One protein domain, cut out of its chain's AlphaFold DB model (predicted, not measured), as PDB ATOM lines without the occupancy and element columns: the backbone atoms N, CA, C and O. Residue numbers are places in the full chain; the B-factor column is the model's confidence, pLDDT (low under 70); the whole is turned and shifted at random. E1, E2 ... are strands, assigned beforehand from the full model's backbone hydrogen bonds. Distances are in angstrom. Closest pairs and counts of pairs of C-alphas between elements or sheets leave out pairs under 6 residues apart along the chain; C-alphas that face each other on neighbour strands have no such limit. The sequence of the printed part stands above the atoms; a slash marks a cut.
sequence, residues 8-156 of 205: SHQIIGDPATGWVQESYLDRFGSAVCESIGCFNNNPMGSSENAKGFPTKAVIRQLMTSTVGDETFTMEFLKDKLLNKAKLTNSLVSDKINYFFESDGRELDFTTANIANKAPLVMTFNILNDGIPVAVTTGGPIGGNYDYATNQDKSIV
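AT A GLANCE: This is residues 8 to 156 of the 205 residues of an uncharacterized protein of hydrothermal vent metagenome (UniProt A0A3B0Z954). Little of the printed part is regular structure: one flat slab of seven strands side by side, with residues 27 to 55 and 127 to 156 reaching out at opposite ends. The 149 residues, no named helix among them, hold E1 to E7 as a meander, each strand the antiparallel neighbour of the one before. All strand, with 55 residues in named elements, it is only just loose, close to extended: radius of gyration of the C-alphas 21.9 A, spans 81 by 45 by 18 A.

IN THESE COORDINATES: E1, residues 8 to 14, begins at C-alpha 8 (172.120, 246.235, 280.794). E2 is residues 19 to 26, E3 56 to 64, 26.0 A long, E4 71 to 79, E5 86 to 92, E6 96 to 103. E7, residues 120 to 126, ends at C-alpha 126 (177.539, 244.558, 243.006).

HOW THE PARTS SIT: Edge strands E1 and E7 are apart. In hairpin E1 and E2, N 10 and O 23 are within hydrogen-bond range, 2.9 A; in hairpin E6 and E7, N 99 and O 123, 2.8 A.

THE WHOLE: The printed part has no cut. Links E2 to E3 and E6 to E7 are long. Residues 28 to 53 and 128 to 156, among others, have pLDDT under 70.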
ATOM      1  N   SER A   8     171.876 247.668 280.688       80.94
ATOM      2  CA  SER A   8     172.120 246.235 280.794       80.94
ATOM      3  C   SER A   8     172.501 245.729 279.406       80.94
ATOM      4  O   SER A   8     171.914 246.156 278.413       80.94
ATOM      5  N   HIS A   9     173.535 244.894 279.348       86.69
ATOM      6  CA  HIS A   9     174.076 244.355 278.110       86.69
ATOM      7  C   HIS A   9     174.087 242.834 278.214       86.69
ATOM      8  O   HIS A   9     174.641 242.287 279.170       86.69
ATOM      9  N   GLN A  10     173.461 242.176 277.248       85.00
ATOM     10  CA  GLN A  10     173.461 240.729 277.113       85.00
ATOM     11  C   GLN A  10     174.037 240.364 275.749       85.00
ATOM     12  O   GLN A  10     173.617 240.919 274.739       85.00
ATOM     13  N   ILE A  11     174.973 239.417 275.745       88.44
ATOM     14  CA  ILE A  11     175.561 238.847 274.534       88.44
ATOM     15  C   ILE A  11     175.193 237.366 274.508       88.44
ATOM     16  O   ILE A  11     175.438 236.651 275.482       88.44
ATOM     17  N   ILE A  12     174.593 236.917 273.411       88.12
ATOM     18  CA  ILE A  12     174.295 235.508 273.135       88.12
ATOM     19  C   ILE A  12     174.901 235.206 271.771       88.12
ATOM     20  O   ILE A  12     174.674 235.959 270.836       88.12
ATOM     21  N   GLY A  13     175.682 234.142 271.635       89.38
ATOM     22  CA  GLY A  13     176.376 233.870 270.380       89.38
ATOM     23  C   GLY A  13     176.927 232.459 270.293       89.38
ATOM     24  O   GLY A  13     177.026 231.764 271.306       89.38
ATOM     25  N   ASP A  14     177.320 232.081 269.082       87.00
ATOM     26  CA  ASP A  14     178.084 230.876 268.791       87.00
ATOM     27  C   ASP A  14     179.353 231.258 268.003       87.00
ATOM     28  O   ASP A  14     179.287 231.578 266.812       87.00
ATOM     29  N   PRO A  15     180.534 231.218 268.648       86.38
ATOM     30  CA  PRO A  15     181.796 231.541 267.995       86.38
ATOM     31  C   PRO A  15     182.137 230.625 266.816       86.38
ATOM     32  O   PRO A  15     182.888 231.044 265.939       86.38
ATOM     33  N   ALA A  16     181.625 229.388 266.786       80.00
ATOM     34  CA  ALA A  16     181.932 228.442 265.714       80.00
ATOM     35  C   ALA A  16     181.287 228.853 264.384       80.00
ATOM     36  O   ALA A  16     181.857 228.618 263.320       80.00
ATOM     37  N   THR A  17     180.117 229.488 264.451       82.81
ATOM     38  CA  THR A  17     179.368 229.979 263.286       82.81
ATOM     39  C   THR A  17     179.591 231.465 263.015       82.81
ATOM     40  O   THR A  17     179.133 231.970 261.995       82.81
ATOM     41  N   GLY A  18     180.291 232.175 263.909       85.12
ATOM     42  CA  GLY A  18     180.498 233.621 263.806       85.12
ATOM     43  C   GLY A  18     179.225 234.439 264.043       85.12
ATOM     44  O   GLY A  18     179.180 235.621 263.702       85.12
ATOM     45  N   TRP A  19     178.186 233.821 264.613       89.31
ATOM     46  CA  TRP A  19     176.932 234.481 264.956       89.31
ATOM     47  C   TRP A  19     176.980 235.046 266.377       89.31
ATOM     48  O   TRP A  19     177.362 234.362 267.331       89.31
ATOM     49  N   VAL A  20     176.533 236.289 266.538       90.75
ATOM     50  CA  VAL A  20     176.337 236.917 267.843       90.75
ATOM     51  C   VAL A  20     175.144 237.867 267.817       90.75
ATOM     52  O   VAL A  20     174.941 238.633 266.879       90.75
ATOM     53  N   GLN A  21     174.352 237.835 268.878       89.44
ATOM     54  CA  GLN A  21     173.313 238.799 269.183       89.44
ATOM     55  C   GLN A  21     173.696 239.593 270.433       89.44
ATOM     56  O   GLN A  21     173.963 239.027 271.496       89.44
ATOM     57  N   GLU A  22     173.654 240.912 270.312       87.69
ATOM     58  CA  GLU A  22     173.818 241.859 271.404       87.69
ATOM     59  C   GLU A  22     172.478 242.538 271.707       87.69
ATOM     60  O   GLU A  22     171.800 243.050 270.812       87.69
ATOM     61  N   SER A  23     172.110 242.581 272.983       85.44
ATOM     62  CA  SER A  23     170.930 243.294 273.472       85.44
ATOM     63  C   SER A  23     171.354 244.346 274.488       85.44
ATOM     64  O   SER A  23     171.944 244.020 275.520       85.44
ATOM     65  N   TYR A  24     171.002 245.603 274.229       84.62
ATOM     66  CA  TYR A  24     171.215 246.730 275.132       84.62
ATOM     67  C   TYR A  24     169.863 247.270 275.594       84.62
ATOM     68  O   TYR A  24     169.077 247.773 274.790       84.62
ATOM     69  N   LEU A  25     169.593 247.194 276.897       82.62
ATOM     70  CA  LEU A  25     168.368 247.725 277.501       82.62
ATOM     71  C   LEU A  25     168.740 248.778 278.536       82.62
ATOM     72  O   LEU A  25     169.522 248.491 279.449       82.62
ATOM     73  N   ASP A  26     168.212 249.991 278.386       79.62
ATOM     74  CA  ASP A  26     168.453 251.076 279.340       79.62
ATOM     75  C   ASP A  26     168.014 250.643 280.751       79.62
ATOM     76  O   ASP A  26     166.920 250.100 280.933       79.62
ATOM     77  N   ARG A  27     168.880 250.850 281.753       70.31
ATOM     78  CA  ARG A  27     168.586 250.526 283.159       70.31
ATOM     79  C   ARG A  27     167.695 251.576 283.822       70.31
ATOM     80  O   ARG A  27     167.178 251.312 284.908       70.31
ATOM     81  N   PHE A  28     167.516 252.749 283.215       61.41
ATOM     82  CA  PHE A  28     166.794 253.868 283.813       61.41
ATOM     83  C   PHE A  28     165.348 253.979 283.312       61.41
ATOM     84  O   PHE A  28     165.025 254.663 282.348       61.41
ATOM     85  N   GLY A  29     164.443 253.391 284.086       54.44
ATOM     86  CA  GLY A  29     163.154 254.009 284.391       54.44
ATOM     87  C   GLY A  29     163.102 254.191 285.904       54.44
ATOM     88  O   GLY A  29     163.588 253.316 286.623       54.44
ATOM     89  N   SER A  30     162.548 255.286 286.427       53.47
ATOM     90  CA  SER A  30     162.196 255.343 287.853       53.47
ATOM     91  C   SER A  30     161.387 254.094 288.191       53.47
ATOM     92  O   SER A  30     160.468 253.786 287.424       53.47
ATOM     93  N   ALA A  31     161.719 253.377 289.274       55.91
ATOM     94  CA  ALA A  31     160.871 252.293 289.768       55.91
ATOM     95  C   ALA A  31     159.423 252.775 289.692       55.91
ATOM     96  O   ALA A  31     159.106 253.847 290.217       55.91
ATOM     97  N   VAL A  32     158.580 252.070 288.937       56.38
ATOM     98  CA  VAL A  32     157.164 252.417 288.924       56.38
ATOM     99  C   VAL A  32     156.673 251.982 290.293       56.38
ATOM    100  O   VAL A  32     156.514 250.794 290.562       56.38
ATOM    101  N   CYS A  33     156.586 252.940 291.208       59.19
ATOM    102  CA  CYS A  33     155.982 252.717 292.503       59.19
ATOM    103  C   CYS A  33     154.484 252.899 292.300       59.19
ATOM    104  O   CYS A  33     153.975 254.020 292.270       59.19
ATOM    105  N   GLU A  34     153.789 251.787 292.088       62.25
ATOM    106  CA  GLU A  34     152.341 251.771 292.258       62.25
ATOM    107  C   GLU A  34     152.034 251.785 293.764       62.25
ATOM    108  O   GLU A  34     152.915 251.557 294.598       62.25
ATOM    109  N   SER A  35     150.786 252.059 294.146       69.38
ATOM    110  CA  SER A  35     150.368 252.203 295.552       69.38
ATOM    111  C   SER A  35     150.648 250.978 296.443       69.38
ATOM    112  O   SER A  35     150.486 251.066 297.658       69.38
ATOM    113  N   ILE A  36     151.079 249.854 295.860       68.31
ATOM    114  CA  ILE A  36     151.313 248.564 296.523       68.31
ATOM    115  C   ILE A  36     152.813 248.172 296.521       68.31
ATOM    116  O   ILE A  36     153.190 247.178 297.135       68.31
ATOM    117  N   GLY A  37     153.708 248.961 295.913       63.50
ATOM    118  CA  GLY A  37     155.152 248.711 295.968       63.50
ATOM    119  C   GLY A  37     155.923 249.234 294.760       63.50
ATOM    120  O   GLY A  37     155.355 249.536 293.714       63.50
ATOM    121  N   CYS A  38     157.242 249.343 294.912       65.94
ATOM    122  CA  CYS A  38     158.145 249.720 293.829       65.94
ATOM    123  C   CYS A  38     158.618 248.466 293.095       65.94
ATOM    124  O   CYS A  38     159.276 247.609 293.688       65.94
ATOM    125  N   PHE A  39     158.310 248.363 291.803       62.50
ATOM    126  CA  PHE A  39     158.848 247.284 290.980       62.50
ATOM    127  C   PHE A  39     160.341 247.505 290.738       62.50
ATOM    128  O   PHE A  39     160.792 248.615 290.439       62.50
ATOM    129  N   ASN A  40     161.124 246.436 290.886       60.62
ATOM    130  CA  ASN A  40     162.525 246.459 290.507       60.62
ATOM    131  C   ASN A  40     162.604 246.600 288.983       60.62
ATOM    132  O   ASN A  40     162.357 245.647 288.252       60.62
ATOM    133  N   ASN A  41     162.964 247.791 288.509       60.00
ATOM    134  CA  ASN A  41     163.139 248.064 287.083       60.00
ATOM    135  C   ASN A  41     164.414 247.443 286.501       60.00
ATOM    136  O   ASN A  41     164.758 247.720 285.356       60.00
ATOM    137  N   ASN A  42     165.133 246.622 287.266       64.62
ATOM    138  CA  ASN A  42     166.178 245.778 286.724       64.62
ATOM    139  C   ASN A  42     165.523 244.579 286.015       64.62
ATOM    140  O   ASN A  42     165.090 243.657 286.710       64.62
ATOM    141  N   PRO A  43     165.496 244.519 284.669       61.09
ATOM    142  CA  PRO A  43     164.982 243.350 283.949       61.09
ATOM    143  C   PRO A  43     165.785 242.070 284.247       61.09
ATOM    144  O   PRO A  43     165.343 240.980 283.914       61.09
ATOM    145  N   MET A  44     166.949 242.189 284.904       64.94
ATOM    146  CA  MET A  44     167.751 241.062 285.393       64.94
ATOM    147  C   MET A  44     167.710 240.905 286.925       64.94
ATOM    148  O   MET A  44     168.598 240.288 287.514       64.94
ATOM    149  N   GLY A  45     166.740 241.520 287.607       63.59
ATOM    150  CA  GLY A  45     166.538 241.379 289.048       63.59
ATOM    151  C   GLY A  45     166.019 239.982 289.382       63.59
ATOM    152  O   GLY A  45     164.935 239.603 288.962       63.59
ATOM    153  N   SER A  46     166.812 239.208 290.117       60.22
ATOM    154  CA  SER A  46     166.600 237.788 290.401       60.22
ATOM    155  C   SER A  46     165.257 237.478 291.082       60.22
ATOM    156  O   SER A  46     165.092 237.783 292.262       60.22
ATOM    157  N   SER A  47     164.323 236.849 290.359       60.03
ATOM    158  CA  SER A  47     163.678 235.551 290.697       60.03
ATOM    159  C   SER A  47     162.342 235.318 289.977       60.03
ATOM    160  O   SER A  47     161.924 234.173 289.859       60.03
ATOM    161  N   GLU A  48     161.708 236.347 289.422       59.19
ATOM    162  CA  GLU A  48     160.420 236.234 288.723       59.19
ATOM    163  C   GLU A  48     160.377 237.247 287.575       59.19
ATOM    164  O   GLU A  48     161.039 238.278 287.669       59.19
ATOM    165  N   ASN A  49     159.637 236.940 286.500       57.47
ATOM    166  CA  ASN A  49     159.462 237.731 285.269       57.47
ATOM    167  C   ASN A  49     159.578 239.254 285.478       57.47
ATOM    168  O   ASN A  49     158.581 239.951 285.692       57.47
ATOM    169  N   ALA A  50     160.803 239.777 285.411       58.03
ATOM    170  CA  ALA A  50     161.068 241.171 285.711       58.03
ATOM    171  C   ALA A  50     160.595 242.028 284.535       58.03
ATOM    172  O   ALA A  50     161.052 241.884 283.401       58.03
ATOM    173  N   LYS A  51     159.656 242.935 284.806       61.31
ATOM    174  CA  LYS A  51     159.164 243.890 283.814       61.31
ATOM    175  C   LYS A  51     160.087 245.102 283.807       61.31
ATOM    176  O   LYS A  51     159.968 245.990 284.645       61.31
ATOM    177  N   GLY A  52     161.016 245.134 282.860       61.50
ATOM    178  CA  GLY A  52     161.731 246.359 282.522       61.50
ATOM    179  C   GLY A  52     160.857 247.242 281.635       61.50
ATOM    180  O   GLY A  52     160.296 246.762 280.654       61.50
ATOM    181  N   PHE A  53     160.775 248.538 281.940       68.38
ATOM    182  CA  PHE A  53     160.217 249.549 281.033       68.38
ATOM    183  C   PHE A  53     161.344 250.419 280.467       68.38
ATOM    184  O   PHE A  53     161.415 251.607 280.807       68.38
ATOM    185  N   PRO A  54     162.253 249.852 279.648       73.50
ATOM    186  CA  PRO A  54     163.375 250.609 279.129       73.50
ATOM    187  C   PRO A  54     162.867 251.766 278.269       73.50
ATOM    188  O   PRO A  54     161.946 251.635 277.458       73.50
ATOM    189  N   THR A  55     163.487 252.920 278.452       80.19
ATOM    190  CA  THR A  55     163.354 254.088 277.576       80.19
ATOM    191  C   THR A  55     164.026 253.853 276.232       80.19
ATOM    192  O   THR A  55     163.623 254.460 275.253       80.19
ATOM    193  N   LYS A  56     165.015 252.959 276.149       83.56
ATOM    194  CA  LYS A  56     165.685 252.603 274.899       83.56
ATOM    195  C   LYS A  56     166.083 251.131 274.896       83.56
ATOM    196  O   LYS A  56     166.648 250.631 275.870       83.56
ATOM    197  N   ALA A  57     165.792 250.465 273.788       85.31
ATOM    198  CA  ALA A  57     166.186 249.100 273.491       85.31
ATOM    199  C   ALA A  57     166.930 249.071 272.152       85.31
ATOM    200  O   ALA A  57     166.456 249.628 271.158       85.31
ATOM    201  N   VAL A  58     168.089 248.421 272.140       87.81
ATOM    202  CA  VAL A  58     168.857 248.129 270.925       87.81
ATOM    203  C   VAL A  58     169.076 246.629 270.869       87.81
ATOM    204  O   VAL A  58     169.557 246.046 271.840       87.81
ATOM    205  N   ILE A  59     168.717 246.013 269.751       89.94
ATOM    206  CA  ILE A  59     169.032 244.617 269.457       89.94
ATOM    207  C   ILE A  59     169.860 244.621 268.185       89.94
ATOM    208  O   ILE A  59     169.426 245.167 267.172       89.94
ATOM    209  N   ARG A  60     171.041 244.019 268.239       91.50
ATOM    210  CA  ARG A  60     171.925 243.868 267.089       91.50
ATOM    211  C   ARG A  60     172.243 242.398 266.900       91.50
ATOM    212  O   ARG A  60     172.636 241.730 267.848       91.50
ATOM    213  N   GLN A  61     172.080 241.903 265.687       89.62
ATOM    214  CA  GLN A  61     172.569 240.601 265.261       89.62
ATOM    215  C   GLN A  61     173.714 240.819 264.281       89.62
ATOM    216  O   GLN A  61     173.597 241.597 263.338       89.62
ATOM    217  N   LEU A  62     174.823 240.148 264.538       89.25
ATOM    218  CA  LEU A  62     176.030 240.162 263.734       89.25
ATOM    219  C   LEU A  62     176.299 238.723 263.312       89.25
ATOM    220  O   LEU A  62     176.249 237.799 264.125       89.25
ATOM    221  N   MET A  63     176.590 238.541 262.038       88.62
ATOM    222  CA  MET A  63     177.068 237.286 261.493       88.62
ATOM    223  C   MET A  63     178.317 237.596 260.685       88.62
ATOM    224  O   MET A  63     178.273 238.347 259.711       88.62
ATOM    225  N   THR A  64     179.441 237.052 261.130       86.00
ATOM    226  CA  THR A  64     180.722 237.169 260.434       86.00
ATOM    227  C   THR A  64     181.079 235.812 259.860       86.00
ATOM    228  O   THR A  64     181.127 234.832 260.606       86.00
ATOM    229  N   SER A  65     181.347 235.738 258.560       77.44
ATOM    230  CA  SER A  65     181.891 234.511 257.983       77.44
ATOM    231  C   SER A  65     183.321 234.294 258.485       77.44
ATOM    232  O   SER A  65     184.100 235.235 258.611       77.44
ATOM    233  N   THR A  66     183.689 233.043 258.765       72.00
ATOM    234  CA  THR A  66     185.096 232.664 258.995       72.00
ATOM    235  C   THR A  66     185.865 232.496 257.683       72.00
ATOM    236  O   THR A  66     187.093 232.395 257.690       72.00
ATOM    237  N   VAL A  67     185.152 232.470 256.553       69.12
ATOM    238  CA  VAL A  67     185.696 232.322 255.206       69.12
ATOM    239  C   VAL A  67     185.316 233.566 254.401       69.12
ATOM    240  O   VAL A  67     184.183 233.688 253.941       69.12
ATOM    241  N   GLY A  68     186.274 234.482 254.244       69.88
ATOM    242  CA  GLY A  68     186.088 235.781 253.583       69.88
ATOM    243  C   GLY A  68     185.760 236.921 254.553       69.88
ATOM    244  O   GLY A  68     185.350 236.686 255.685       69.88
ATOM    245  N   ASP A  69     185.933 238.165 254.098       78.94
ATOM    246  CA  ASP A  69     185.627 239.385 254.864       78.94
ATOM    247  C   ASP A  69     184.132 239.755 254.756       78.94
ATOM    248  O   ASP A  69     183.763 240.908 254.524       78.94
ATOM    249  N   GLU A  70     183.253 238.753 254.868       86.88
ATOM    250  CA  GLU A  70     181.807 238.934 254.749       86.88
ATOM    251  C   GLU A  70     181.181 239.196 256.118       86.88
ATOM    252  O   GLU A  70     181.332 238.416 257.067       86.88
ATOM    253  N   THR A  71     180.445 240.300 256.215       90.94
ATOM    254  CA  THR A  71     179.758 240.707 257.438       90.94
ATOM    255  C   THR A  71     178.303 241.017 257.143       90.94
ATOM    256  O   THR A  71     177.980 241.850 256.295       90.94
ATOM    257  N   PHE A  72     177.415 240.345 257.865       91.50
ATOM    258  CA  PHE A  72     175.994 240.638 257.878       91.50
ATOM    259  C   PHE A  72     175.613 241.225 259.233       91.50
ATOM    260  O   PHE A  72     175.945 240.672 260.283       91.50
ATOM    261  N   THR A  73     174.924 242.361 259.215       93.94
ATOM    262  CA  THR A  73     174.447 243.046 260.416       93.94
ATOM    263  C   THR A  73     172.964 243.338 260.284       93.94
ATOM    264  O   THR A  73     172.525 243.893 259.282       93.94
ATOM    265  N   MET A  74     172.196 243.030 261.323       94.62
ATOM    266  CA  MET A  74     170.841 243.542 261.509       94.62
ATOM    267  C   MET A  74     170.788 244.298 262.823       94.62
ATOM    268  O   MET A  74     171.259 243.814 263.848       94.62
ATOM    269  N   GLU A  75     170.203 245.484 262.816       93.50
ATOM    270  CA  GLU A  75     170.021 246.291 264.010       93.50
ATOM    271  C   GLU A  75     168.586 246.805 264.087       93.50
ATOM    272  O   GLU A  75     168.028 247.354 263.138       93.50
ATOM    273  N   PHE A  76     168.001 246.623 265.263       93.25
ATOM    274  CA  PHE A  76     166.715 247.152 265.664       93.25
ATOM    275  C   PHE A  76     166.934 248.146 266.802       93.25
ATOM    276  O   PHE A  76     167.401 247.789 267.887       93.25
ATOM    277  N   LEU A  77     166.557 249.396 266.564       91.00
ATOM    278  CA  LEU A  77     166.653 250.483 267.526       91.00
ATOM    279  C   LEU A  77     165.254 250.994 267.869       91.00
ATOM    280  O   LEU A  77     164.564 251.581 267.032       91.00
ATOM    281  N   LYS A  78     164.863 250.856 269.135       88.50
ATOM    282  CA  LYS A  78     163.616 251.404 269.664       88.50
ATOM    283  C   LYS A  78     163.895 252.336 270.832       88.50
ATOM    284  O   LYS A  78     164.306 251.909 271.904       88.50
ATOM    285  N   ASP A  79     163.599 253.611 270.631       86.00
ATOM    286  CA  ASP A  79     163.521 254.602 271.700       86.00
ATOM    287  C   ASP A  79     162.047 254.802 272.083       86.00
ATOM    288  O   ASP A  79     161.175 254.808 271.214       86.00
ATOM    289  N   LYS A  80     161.743 254.913 273.371       78.44
ATOM    290  CA  LYS A  80     160.406 255.140 273.928       78.44
ATOM    291  C   LYS A  80     159.918 256.558 273.648       78.44
ATOM    292  O   LYS A  80     158.713 256.748 273.513       78.44
ATOM    293  N   LEU A  81     160.830 257.529 273.588       78.38
ATOM    294  CA  LEU A  81     160.511 258.922 273.262       78.38
ATOM    295  C   LEU A  81     160.216 259.106 271.773       78.38
ATOM    296  O   LEU A  81     159.611 260.099 271.383       78.38
ATOM    297  N   LEU A  82     160.636 258.142 270.955       75.75
ATOM    298  CA  LEU A  82     160.374 258.106 269.526       75.75
ATOM    299  C   LEU A  82     159.257 257.108 269.237       75.75
ATOM    300  O   LEU A  82     159.010 256.170 269.997       75.75
ATOM    301  N   ASN A  83     158.542 257.315 268.141       83.38
ATOM    302  CA  ASN A  83     157.298 256.601 267.912       83.38
ATOM    303  C   ASN A  83     157.526 255.143 267.495       83.38
ATOM    304  O   ASN A  83     157.367 254.242 268.316       83.38
ATOM    305  N   LYS A  84     157.924 254.867 266.250       86.62
ATOM    306  CA  LYS A  84     158.243 253.500 265.804       86.62
ATOM    307  C   LYS A  84     159.752 253.257 265.875       86.62
ATOM    308  O   LYS A  84     160.526 254.142 266.234       86.62
ATOM    309  N   ALA A  85     160.156 252.014 265.644       89.69
ATOM    310  CA  ALA A  85     161.562 251.637 265.650       89.69
ATOM    311  C   ALA A  85     162.267 252.060 264.353       89.69
ATOM    312  O   ALA A  85     161.620 252.309 263.333       89.69
ATOM    313  N   LYS A  86     163.597 252.097 264.413       92.19
ATOM    314  CA  LYS A  86     164.477 252.073 263.249       92.19
ATOM    315  C   LYS A  86     164.992 250.645 263.067       92.19
ATOM    316  O   LYS A  86     165.436 250.030 264.036       92.19
ATOM    317  N   LEU A  87     164.908 250.135 261.846       92.25
ATOM    318  CA  LEU A  87     165.450 248.843 261.434       92.25
ATOM    319  C   LEU A  87     166.519 249.089 260.374       92.25
ATOM    320  O   LEU A  87     166.252 249.791 259.401       92.25
ATOM    321  N   THR A  88     167.698 248.507 260.544       94.31
ATOM    322  CA  THR A  88     168.773 248.553 259.548       94.31
ATOM    323  C   THR A  88     169.338 247.167 259.314       94.31
ATOM    324  O   THR A  88     169.672 246.483 260.277       94.31
ATOM    325  N   ASN A  89     169.506 246.790 258.051       94.00
ATOM    326  CA  ASN A  89     170.200 245.578 257.640       94.00
ATOM    327  C   ASN A  89     171.361 245.964 256.725       94.00
ATOM    328  O   ASN A  89     171.198 246.804 255.842       94.00
ATOM    329  N   SER A  90     172.519 245.345 256.896       94.56
ATOM    330  CA  SER A  90     173.641 245.493 255.979       94.56
ATOM    331  C   SER A  90     174.311 244.155 255.714       94.56
ATOM    332  O   SER A  90     174.429 243.312 256.600       94.56
ATOM    333  N   LEU A  91     174.754 243.975 254.478       92.69
ATOM    334  CA  LEU A  91     175.649 242.907 254.069       92.69
ATOM    335  C   LEU A  91     176.809 243.566 253.339       92.69
ATOM    336  O   LEU A  91     176.611 244.204 252.307       92.69
ATOM    337  N   VAL A  92     178.005 243.404 253.880       90.88
ATOM    338  CA  VAL A  92     179.237 243.842 253.235       90.88
ATOM    339  C   VAL A  92     180.044 242.596 252.922       90.88
ATOM    340  O   VAL A  92     180.424 241.867 253.835       90.88
ATOM    341  N   SER A  93     180.293 242.362 251.639       89.19
ATOM    342  CA  SER A  93     181.243 241.375 251.138       89.19
ATOM    343  C   SER A  93     182.136 241.994 250.064       89.19
ATOM    344  O   SER A  93     181.973 243.151 249.670       89.19
ATOM    345  N   ASP A  94     183.092 241.215 249.568       85.69
ATOM    346  CA  ASP A  94     183.914 241.574 248.414       85.69
ATOM    347  C   ASP A  94     183.097 241.671 247.113       85.69
ATOM    348  O   ASP A  94     183.495 242.373 246.185       85.69
ATOM    349  N   LYS A  95     181.950 240.986 247.043       81.62
ATOM    350  CA  LYS A  95     181.090 240.900 245.854       81.62
ATOM    351  C   LYS A  95     179.902 241.832 245.889       81.62
ATOM    352  O   LYS A  95     179.484 242.309 244.838       81.62
ATOM    353  N   ILE A  96     179.320 242.052 247.060       84.19
ATOM    354  CA  ILE A  96     178.063 242.775 247.210       84.19
ATOM    355  C   ILE A  96     178.175 243.706 248.409       84.19
ATOM    356  O   ILE A  96     178.663 243.336 249.472       84.19
ATOM    357  N   ASN A  97     177.663 244.918 248.243       86.25
ATOM    358  CA  ASN A  97     177.377 245.811 249.348       86.25
ATOM    359  C   ASN A  97     175.887 246.141 249.333       86.25
ATOM    360  O   ASN A  97     175.400 246.848 248.449       86.25
ATOM    361  N   TYR A  98     175.170 245.592 250.304       90.12
ATOM    362  CA  TYR A  98     173.748 245.798 250.509       90.12
ATOM    363  C   TYR A  98     173.516 246.551 251.813       90.12
ATOM    364  O   TYR A  98     174.097 246.241 252.853       90.12
ATOM    365  N   PHE A  99     172.618 247.522 251.752       91.12
ATOM    366  CA  PHE A  99     172.152 248.281 252.892       91.12
ATOM    367  C   PHE A  99     170.652 248.504 252.760       91.12
ATOM    368  O   PHE A  99     170.155 248.910 251.711       91.12
ATOM    369  N   PHE A 100     169.933 248.269 253.842       91.75
ATOM    370  CA  PHE A 100     168.527 248.586 253.976       91.75
ATOM    371  C   PHE A 100     168.304 249.316 255.291       91.75
ATOM    372  O   PHE A 100     168.820 248.916 256.332       91.75
ATOM    373  N   GLU A 101     167.491 250.358 255.248       92.56
ATOM    374  CA  GLU A 101     167.050 251.107 256.408       92.56
ATOM    375  C   GLU A 101     165.564 251.430 256.289       92.56
ATOM    376  O   GLU A 101     165.082 251.911 255.263       92.56
ATOM    377  N   SER A 102     164.849 251.211 257.386       89.69
ATOM    378  CA  SER A 102     163.516 251.742 257.623       89.69
ATOM    379  C   SER A 102     163.549 252.556 258.908       89.69
ATOM    380  O   SER A 102     163.738 251.996 259.992       89.69
ATOM    381  N   ASP A 103     163.377 253.874 258.804       89.56
ATOM    382  CA  ASP A 103     163.350 254.755 259.972       89.56
ATOM    383  C   ASP A 103     161.930 255.228 260.286       89.56
ATOM    384  O   ASP A 103     161.392 256.143 259.665       89.56
ATOM    385  N   GLY A 104     161.308 254.593 261.280       85.56
ATOM    386  CA  GLY A 104     159.981 254.962 261.755       85.56
ATOM    387  C   GLY A 104     159.973 255.887 262.971       85.56
ATOM    388  O   GLY A 104     158.909 256.112 263.553       85.56
ATOM    389  N   ARG A 105     161.118 256.413 263.411       88.06
ATOM    390  CA  ARG A 105     161.201 257.142 264.689       88.06
ATOM    391  C   ARG A 105     160.320 258.394 264.730       88.06
ATOM    392  O   ARG A 105     159.779 258.720 265.787       88.06
ATOM    393  N   GLU A 106     160.085 259.022 263.580       84.56
ATOM    394  CA  GLU A 106     159.210 260.195 263.432       84.56
ATOM    395  C   GLU A 106     157.729 259.845 263.177       84.56
ATOM    396  O   GLU A 106     156.867 260.722 263.160       84.56
ATOM    397  N   LEU A 107     157.395 258.562 263.019       82.38
ATOM    398  CA  LEU A 107     156.050 258.109 262.664       82.38
ATOM    399  C   LEU A 107     155.199 257.754 263.870       82.38
ATOM    400  O   LEU A 107     155.355 256.661 264.412       82.38
ATOM    401  N   ASP A 108     154.217 258.574 264.227       81.88
ATOM    402  CA  ASP A 108     153.239 258.157 265.234       81.88
ATOM    403  C   ASP A 108     152.438 256.902 264.803       81.88
ATOM    404  O   ASP A 108     152.375 256.511 263.630       81.88
ATOM    405  N   PHE A 109     151.852 256.213 265.785       75.25
ATOM    406  CA  PHE A 109     151.051 255.001 265.554       75.25
ATOM    407  C   PHE A 109     149.653 255.291 264.991       75.25
ATOM    408  O   PHE A 109     148.937 254.360 264.635       75.25
ATOM    409  N   THR A 110     149.265 256.561 264.913       79.88
ATOM    410  CA  THR A 110     147.912 257.002 264.552       79.88
ATOM    411  C   THR A 110     147.811 257.535 263.122       79.88
ATOM    412  O   THR A 110     146.717 257.654 262.576       79.88
ATOM    413  N   THR A 111     148.941 257.841 262.487       73.75
ATOM    414  CA  THR A 111     149.013 258.412 261.148       73.75
ATOM    415  C   THR A 111     148.788 257.310 260.119       73.75
ATOM    416  O   THR A 111     149.645 256.455 259.897       73.75
ATOM    417  N   ALA A 112     147.633 257.365 259.454       65.69
ATOM    418  CA  ALA A 112     147.203 256.392 258.450       65.69
ATOM    419  C   ALA A 112     147.986 256.453 257.122       65.69
ATOM    420  O   ALA A 112     147.796 255.592 256.270       65.69
ATOM    421  N   ASN A 113     148.864 257.445 256.922       62.97
ATOM    422  CA  ASN A 113     149.622 257.601 255.681       62.97
ATOM    423  C   ASN A 113     151.127 257.730 255.948       62.97
ATOM    424  O   ASN A 113     151.648 258.801 256.259       62.97
ATOM    425  N   ILE A 114     151.794 256.582 255.878       61.47
ATOM    426  CA  ILE A 114     153.175 256.372 256.320       61.47
ATOM    427  C   ILE A 114     154.180 256.624 255.182       61.47
ATOM    428  O   ILE A 114     155.337 256.957 255.438       61.47
ATOM    429  N   ALA A 115     153.716 256.527 253.931       59.09
ATOM    430  CA  ALA A 115     154.547 256.488 252.728       59.09
ATOM    431  C   ALA A 115     155.461 257.714 252.546       59.09
ATOM    432  O   ALA A 115     156.529 257.591 251.965       59.09
ATOM    433  N   ASN A 116     155.085 258.875 253.096       59.88
ATOM    434  CA  ASN A 116     155.859 260.117 252.964       59.88
ATOM    435  C   ASN A 116     156.668 260.485 254.218       59.88
ATOM    436  O   ASN A 116     157.234 261.575 254.269       59.88
ATOM    437  N   LYS A 117     156.658 259.648 255.264       68.06
ATOM    438  CA  LYS A 117     157.204 260.019 256.580       68.06
ATOM    439  C   LYS A 117     158.189 259.016 257.188       68.06
ATOM    440  O   LYS A 117     158.902 259.397 258.107       68.06
ATOM    441  N   ALA A 118     158.243 257.772 256.709       70.81
ATOM    442  CA  ALA A 118     159.386 256.897 256.979       70.81
ATOM    443  C   ALA A 118     160.232 256.794 255.716       70.81
ATOM    444  O   ALA A 118     159.769 256.179 254.751       70.81
ATOM    445  N   PRO A 119     161.451 257.350 255.700       77.25
ATOM    446  CA  PRO A 119     162.379 257.041 254.633       77.25
ATOM    447  C   PRO A 119     162.673 255.537 254.672       77.25
ATOM    448  O   PRO A 119     163.122 254.988 255.681       77.25
ATOM    449  N   LEU A 120     162.360 254.874 253.562       81.38
ATOM    450  CA  LEU A 120     162.862 253.549 253.240       81.38
ATOM    451  C   LEU A 120     164.064 253.763 252.330       81.38
ATOM    452  O   LEU A 120     163.919 254.271 251.220       81.38
ATOM    453  N   VAL A 121     165.247 253.417 252.820       83.62
ATOM    454  CA  VAL A 121     166.483 253.508 252.049       83.62
ATOM    455  C   VAL A 121     166.936 252.096 251.748       83.62
ATOM    456  O   VAL A 121     167.118 251.293 252.654       83.62
ATOM    457  N   MET A 122     167.131 251.794 250.470       86.75
ATOM    458  CA  MET A 122     167.747 250.550 250.035       86.75
ATOM    459  C   MET A 122     168.875 250.880 249.068       86.75
ATOM    460  O   MET A 122     168.692 251.613 248.099       86.75
ATOM    461  N   THR A 123     170.058 250.354 249.341       83.38
ATOM    462  CA  THR A 123     171.233 250.443 248.480       83.38
ATOM    463  C   THR A 123     171.715 249.030 248.209       83.38
ATOM    464  O   THR A 123     171.875 248.237 249.131       83.38
ATOM    465  N   PHE A 124     171.937 248.710 246.941       84.62
ATOM    466  CA  PHE A 124     172.463 247.419 246.529       84.62
ATOM    467  C   PHE A 124     173.510 247.649 245.449       84.62
ATOM    468  O   PHE A 124     173.191 248.124 244.362       84.62
ATOM    469  N   ASN A 125     174.757 247.328 245.768       77.50
ATOM    470  CA  ASN A 125     175.887 247.442 244.865       77.50
ATOM    471  C   ASN A 125     176.478 246.057 244.636       77.50
ATOM    472  O   ASN A 125     176.778 245.350 245.597       77.50
ATOM    473  N   ILE A 126     176.713 245.705 243.378       79.44
ATOM    474  CA  ILE A 126     177.539 244.558 243.006       79.44
ATOM    475  C   ILE A 126     178.953 245.109 242.789       79.44
ATOM    476  O   ILE A 126     179.180 245.913 241.888       79.44
ATOM    477  N   LEU A 127     179.875 244.753 243.680       76.56
ATOM    478  CA  LEU A 127     181.253 245.253 243.726       76.56
ATOM    479  C   LEU A 127     182.215 244.415 242.888       76.56
ATOM    480  O   LEU A 127     183.248 244.916 242.445       76.56
ATOM    481  N   ASN A 128     181.869 243.152 242.665       63.53
ATOM    482  CA  ASN A 128     182.698 242.223 241.931       63.53
ATOM    483  C   ASN A 128     181.797 241.460 240.986       63.53
ATOM    484  O   ASN A 128     181.123 240.513 241.384       63.53
ATOM    485  N   ASP A 129     181.789 241.880 239.733       47.66
ATOM    486  CA  ASP A 129     181.385 240.945 238.720       47.66
ATOM    487  C   ASP A 129     182.415 240.968 237.610       47.66
ATOM    488  O   ASP A 129     182.561 241.940 236.868       47.66
ATOM    489  N   GLY A 130     183.069 239.824 237.445       46.31
ATOM    490  CA  GLY A 130     183.563 239.399 236.149       46.31
ATOM    491  C   GLY A 130     182.428 239.203 235.138       46.31
ATOM    492  O   GLY A 130     182.592 238.369 234.253       46.31
ATOM    493  N   ILE A 131     181.314 239.957 235.227       47.19
ATOM    494  CA  ILE A 131     180.437 240.234 234.096       47.19
ATOM    495  C   ILE A 131     181.377 240.689 232.986       47.19
ATOM    496  O   ILE A 131     182.025 241.737 233.119       47.19
ATOM    497  N   PRO A 132     181.487 239.924 231.889       43.34
ATOM    498  CA  PRO A 132     182.126 240.423 230.696       43.34
ATOM    499  C   PRO A 132     181.335 241.667 230.320       43.34
ATOM    500  O   PRO A 132     180.186 241.582 229.886       43.34
ATOM    501  N   VAL A 133     181.919 242.841 230.559       45.25
ATOM    502  CA  VAL A 133     181.367 244.095 230.071       45.25
ATOM    503  C   VAL A 133     181.198 243.870 228.579       45.25
ATOM    504  O   VAL A 133     182.190 243.613 227.894       45.25
ATOM    505  N   ALA A 134     179.964 243.877 228.073       44.25
ATOM    506  CA  ALA A 134     179.753 243.868 226.638       44.25
ATOM    507  C   ALA A 134     180.486 245.104 226.112       44.25
ATOM    508  O   ALA A 134     180.052 246.233 226.335       44.25
ATOM    509  N   VAL A 135     181.660 244.884 225.516       43.12
ATOM    510  CA  VAL A 135     182.550 245.932 225.028       43.12
ATOM    511  C   VAL A 135     181.891 246.523 223.790       43.12
ATOM    512  O   VAL A 135     182.250 246.216 222.658       43.12
ATOM    513  N   THR A 136     180.884 247.368 223.982       46.56
ATOM    514  CA  THR A 136     180.554 248.368 222.981       46.56
ATOM    515  C   THR A 136     181.589 249.466 223.157       46.56
ATOM    516  O   THR A 136     181.630 250.189 224.149       46.56
ATOM    517  N   THR A 137     182.531 249.490 222.222       48.66
ATOM    518  CA  THR A 137     183.629 250.449 222.104       48.66
ATOM    519  C   THR A 137     183.183 251.867 222.511       48.66
ATOM    520  O   THR A 137     182.511 252.537 221.731       48.66
ATOM    521  N   GLY A 138     183.550 252.324 223.718       52.81
ATOM    522  CA  GLY A 138     183.491 253.744 224.107       52.81
ATOM    523  C   GLY A 138     182.604 254.185 225.288       52.81
ATOM    524  O   GLY A 138     182.445 255.394 225.445       52.81
ATOM    525  N   GLY A 139     182.038 253.299 226.119       43.09
ATOM    526  CA  GLY A 139     181.199 253.690 227.277       43.09
ATOM    527  C   GLY A 139     181.879 253.563 228.657       43.09
ATOM    528  O   GLY A 139     182.734 252.692 228.818       43.09
ATOM    529  N   PRO A 140     181.531 254.406 229.658       41.03
ATOM    530  CA  PRO A 140     182.153 254.390 230.983       41.03
ATOM    531  C   PRO A 140     181.848 253.109 231.777       41.03
ATOM    532  O   PRO A 140     180.798 252.488 231.638       41.03
ATOM    533  N   ILE A 141     182.827 252.744 232.604       53.16
ATOM    534  CA  ILE A 141     183.012 251.465 233.292       53.16
ATOM    535  C   ILE A 141     182.291 251.502 234.652       53.16
ATOM    536  O   ILE A 141     182.642 252.320 235.499       53.16
ATOM    537  N   GLY A 142     181.316 250.609 234.859       46.31
ATOM    538  CA  GLY A 142     180.621 250.387 236.137       46.31
ATOM    539  C   GLY A 142     179.168 250.874 236.150       46.31
ATOM    540  O   GLY A 142     178.891 252.067 236.041       46.31
ATOM    541  N   GLY A 143     178.218 249.946 236.293       47.09
ATOM    542  CA  GLY A 143     176.804 250.274 236.466       47.09
ATOM    543  C   GLY A 143     176.501 250.615 237.922       47.09
ATOM    544  O   GLY A 143     176.233 249.718 238.710       47.09
ATOM    545  N   ASN A 144     176.518 251.899 238.285       46.28
ATOM    546  CA  ASN A 144     175.928 252.344 239.550       46.28
ATOM    547  C   ASN A 144     174.402 252.319 239.416       46.28
ATOM    548  O   ASN A 144     173.829 253.073 238.624       46.28
ATOM    549  N   TYR A 145     173.743 251.462 240.193       44.84
ATOM    550  CA  TYR A 145     172.293 251.462 240.316       44.84
ATOM    551  C   TYR A 145     171.889 252.189 241.603       44.84
ATOM    552  O   TYR A 145     172.083 251.684 242.704       44.84
ATOM    553  N   ASP A 146     171.339 253.393 241.460       48.53
ATOM    554  CA  ASP A 146     170.847 254.208 242.571       48.53
ATOM    555  C   ASP A 146     169.312 254.175 242.610       48.53
ATOM    556  O   ASP A 146     168.654 254.715 241.723       48.53
ATOM    557  N   TYR A 147     168.735 253.558 243.645       45.19
ATOM    558  CA  TYR A 147     167.282 253.452 243.818       45.19
ATOM    559  C   TYR A 147     166.578 254.810 243.969       45.19
ATOM    560  O   TYR A 147     165.400 254.911 243.632       45.19
ATOM    561  N   ALA A 148     167.266 255.858 244.435       45.22
ATOM    562  CA  ALA A 148     166.661 257.176 244.633       45.22
ATOM    563  C   ALA A 148     166.484 257.952 243.318       45.22
ATOM    564  O   ALA A 148     165.544 258.733 243.183       45.22
ATOM    565  N   THR A 149     167.378 257.751 242.347       43.97
ATOM    566  CA  THR A 149     167.369 258.478 241.063       43.97
ATOM    567  C   THR A 149     166.921 257.622 239.884       43.97
ATOM    568  O   THR A 149     166.408 258.153 238.899       43.97
ATOM    569  N   ASN A 150     167.048 256.298 239.987       44.50
ATOM    570  CA  ASN A 150     166.631 255.350 238.958       44.50
ATOM    571  C   ASN A 150     165.280 254.693 239.268       44.50
ATOM    572  O   ASN A 150     164.992 253.654 238.683       44.50
ATOM    573  N   GLN A 151     164.437 255.280 240.126       47.88
ATOM    574  CA  GLN A 151     163.134 254.698 240.485       47.88
ATOM    575  C   GLN A 151     162.251 254.386 239.252       47.88
ATOM    576  O   GLN A 151     161.542 253.388 239.207       47.88
ATOM    577  N   ASP A 152     162.341 255.203 238.195       45.94
ATOM    578  CA  ASP A 152     161.551 255.020 236.967       45.94
ATOM    579  C   ASP A 152     162.123 253.905 236.071       45.94
ATOM    580  O   ASP A 152     161.471 253.431 235.143       45.94
ATOM    581  N   LYS A 153     163.366 253.490 236.341       41.34
ATOM    582  CA  LYS A 153     164.024 252.311 235.761       41.34
ATOM    583  C   LYS A 153     163.956 251.109 236.704       41.34
ATOM    584  O   LYS A 153     164.282 250.001 236.289       41.34
ATOM    585  N   SER A 154     163.529 251.325 237.949       38.78
ATOM    586  CA  SER A 154     163.267 250.289 238.933       38.78
ATOM    587  C   SER A 154     161.860 249.750 238.730       38.78
ATOM    588  O   SER A 154     160.959 249.969 239.537       38.78
ATOM    589  N   ILE A 155     161.669 248.995 237.653       39.31
ATOM    590  CA  ILE A 155     160.717 247.895 237.756       39.31
ATOM    591  C   ILE A 155     161.466 246.858 238.587       39.31
ATOM    592  O   ILE A 155     162.237 246.063 238.057       39.31
ATOM    593  N   VAL A 156     161.319 246.923 239.915       39.47
ATOM    594  CA  VAL A 156     161.565 245.736 240.737       39.47
ATOM    595  C   VAL A 156     160.396 244.817 240.439       39.47
ATOM    596  O   VAL A 156     159.425 244.743 241.188       39.47
TER     597      VAL A 156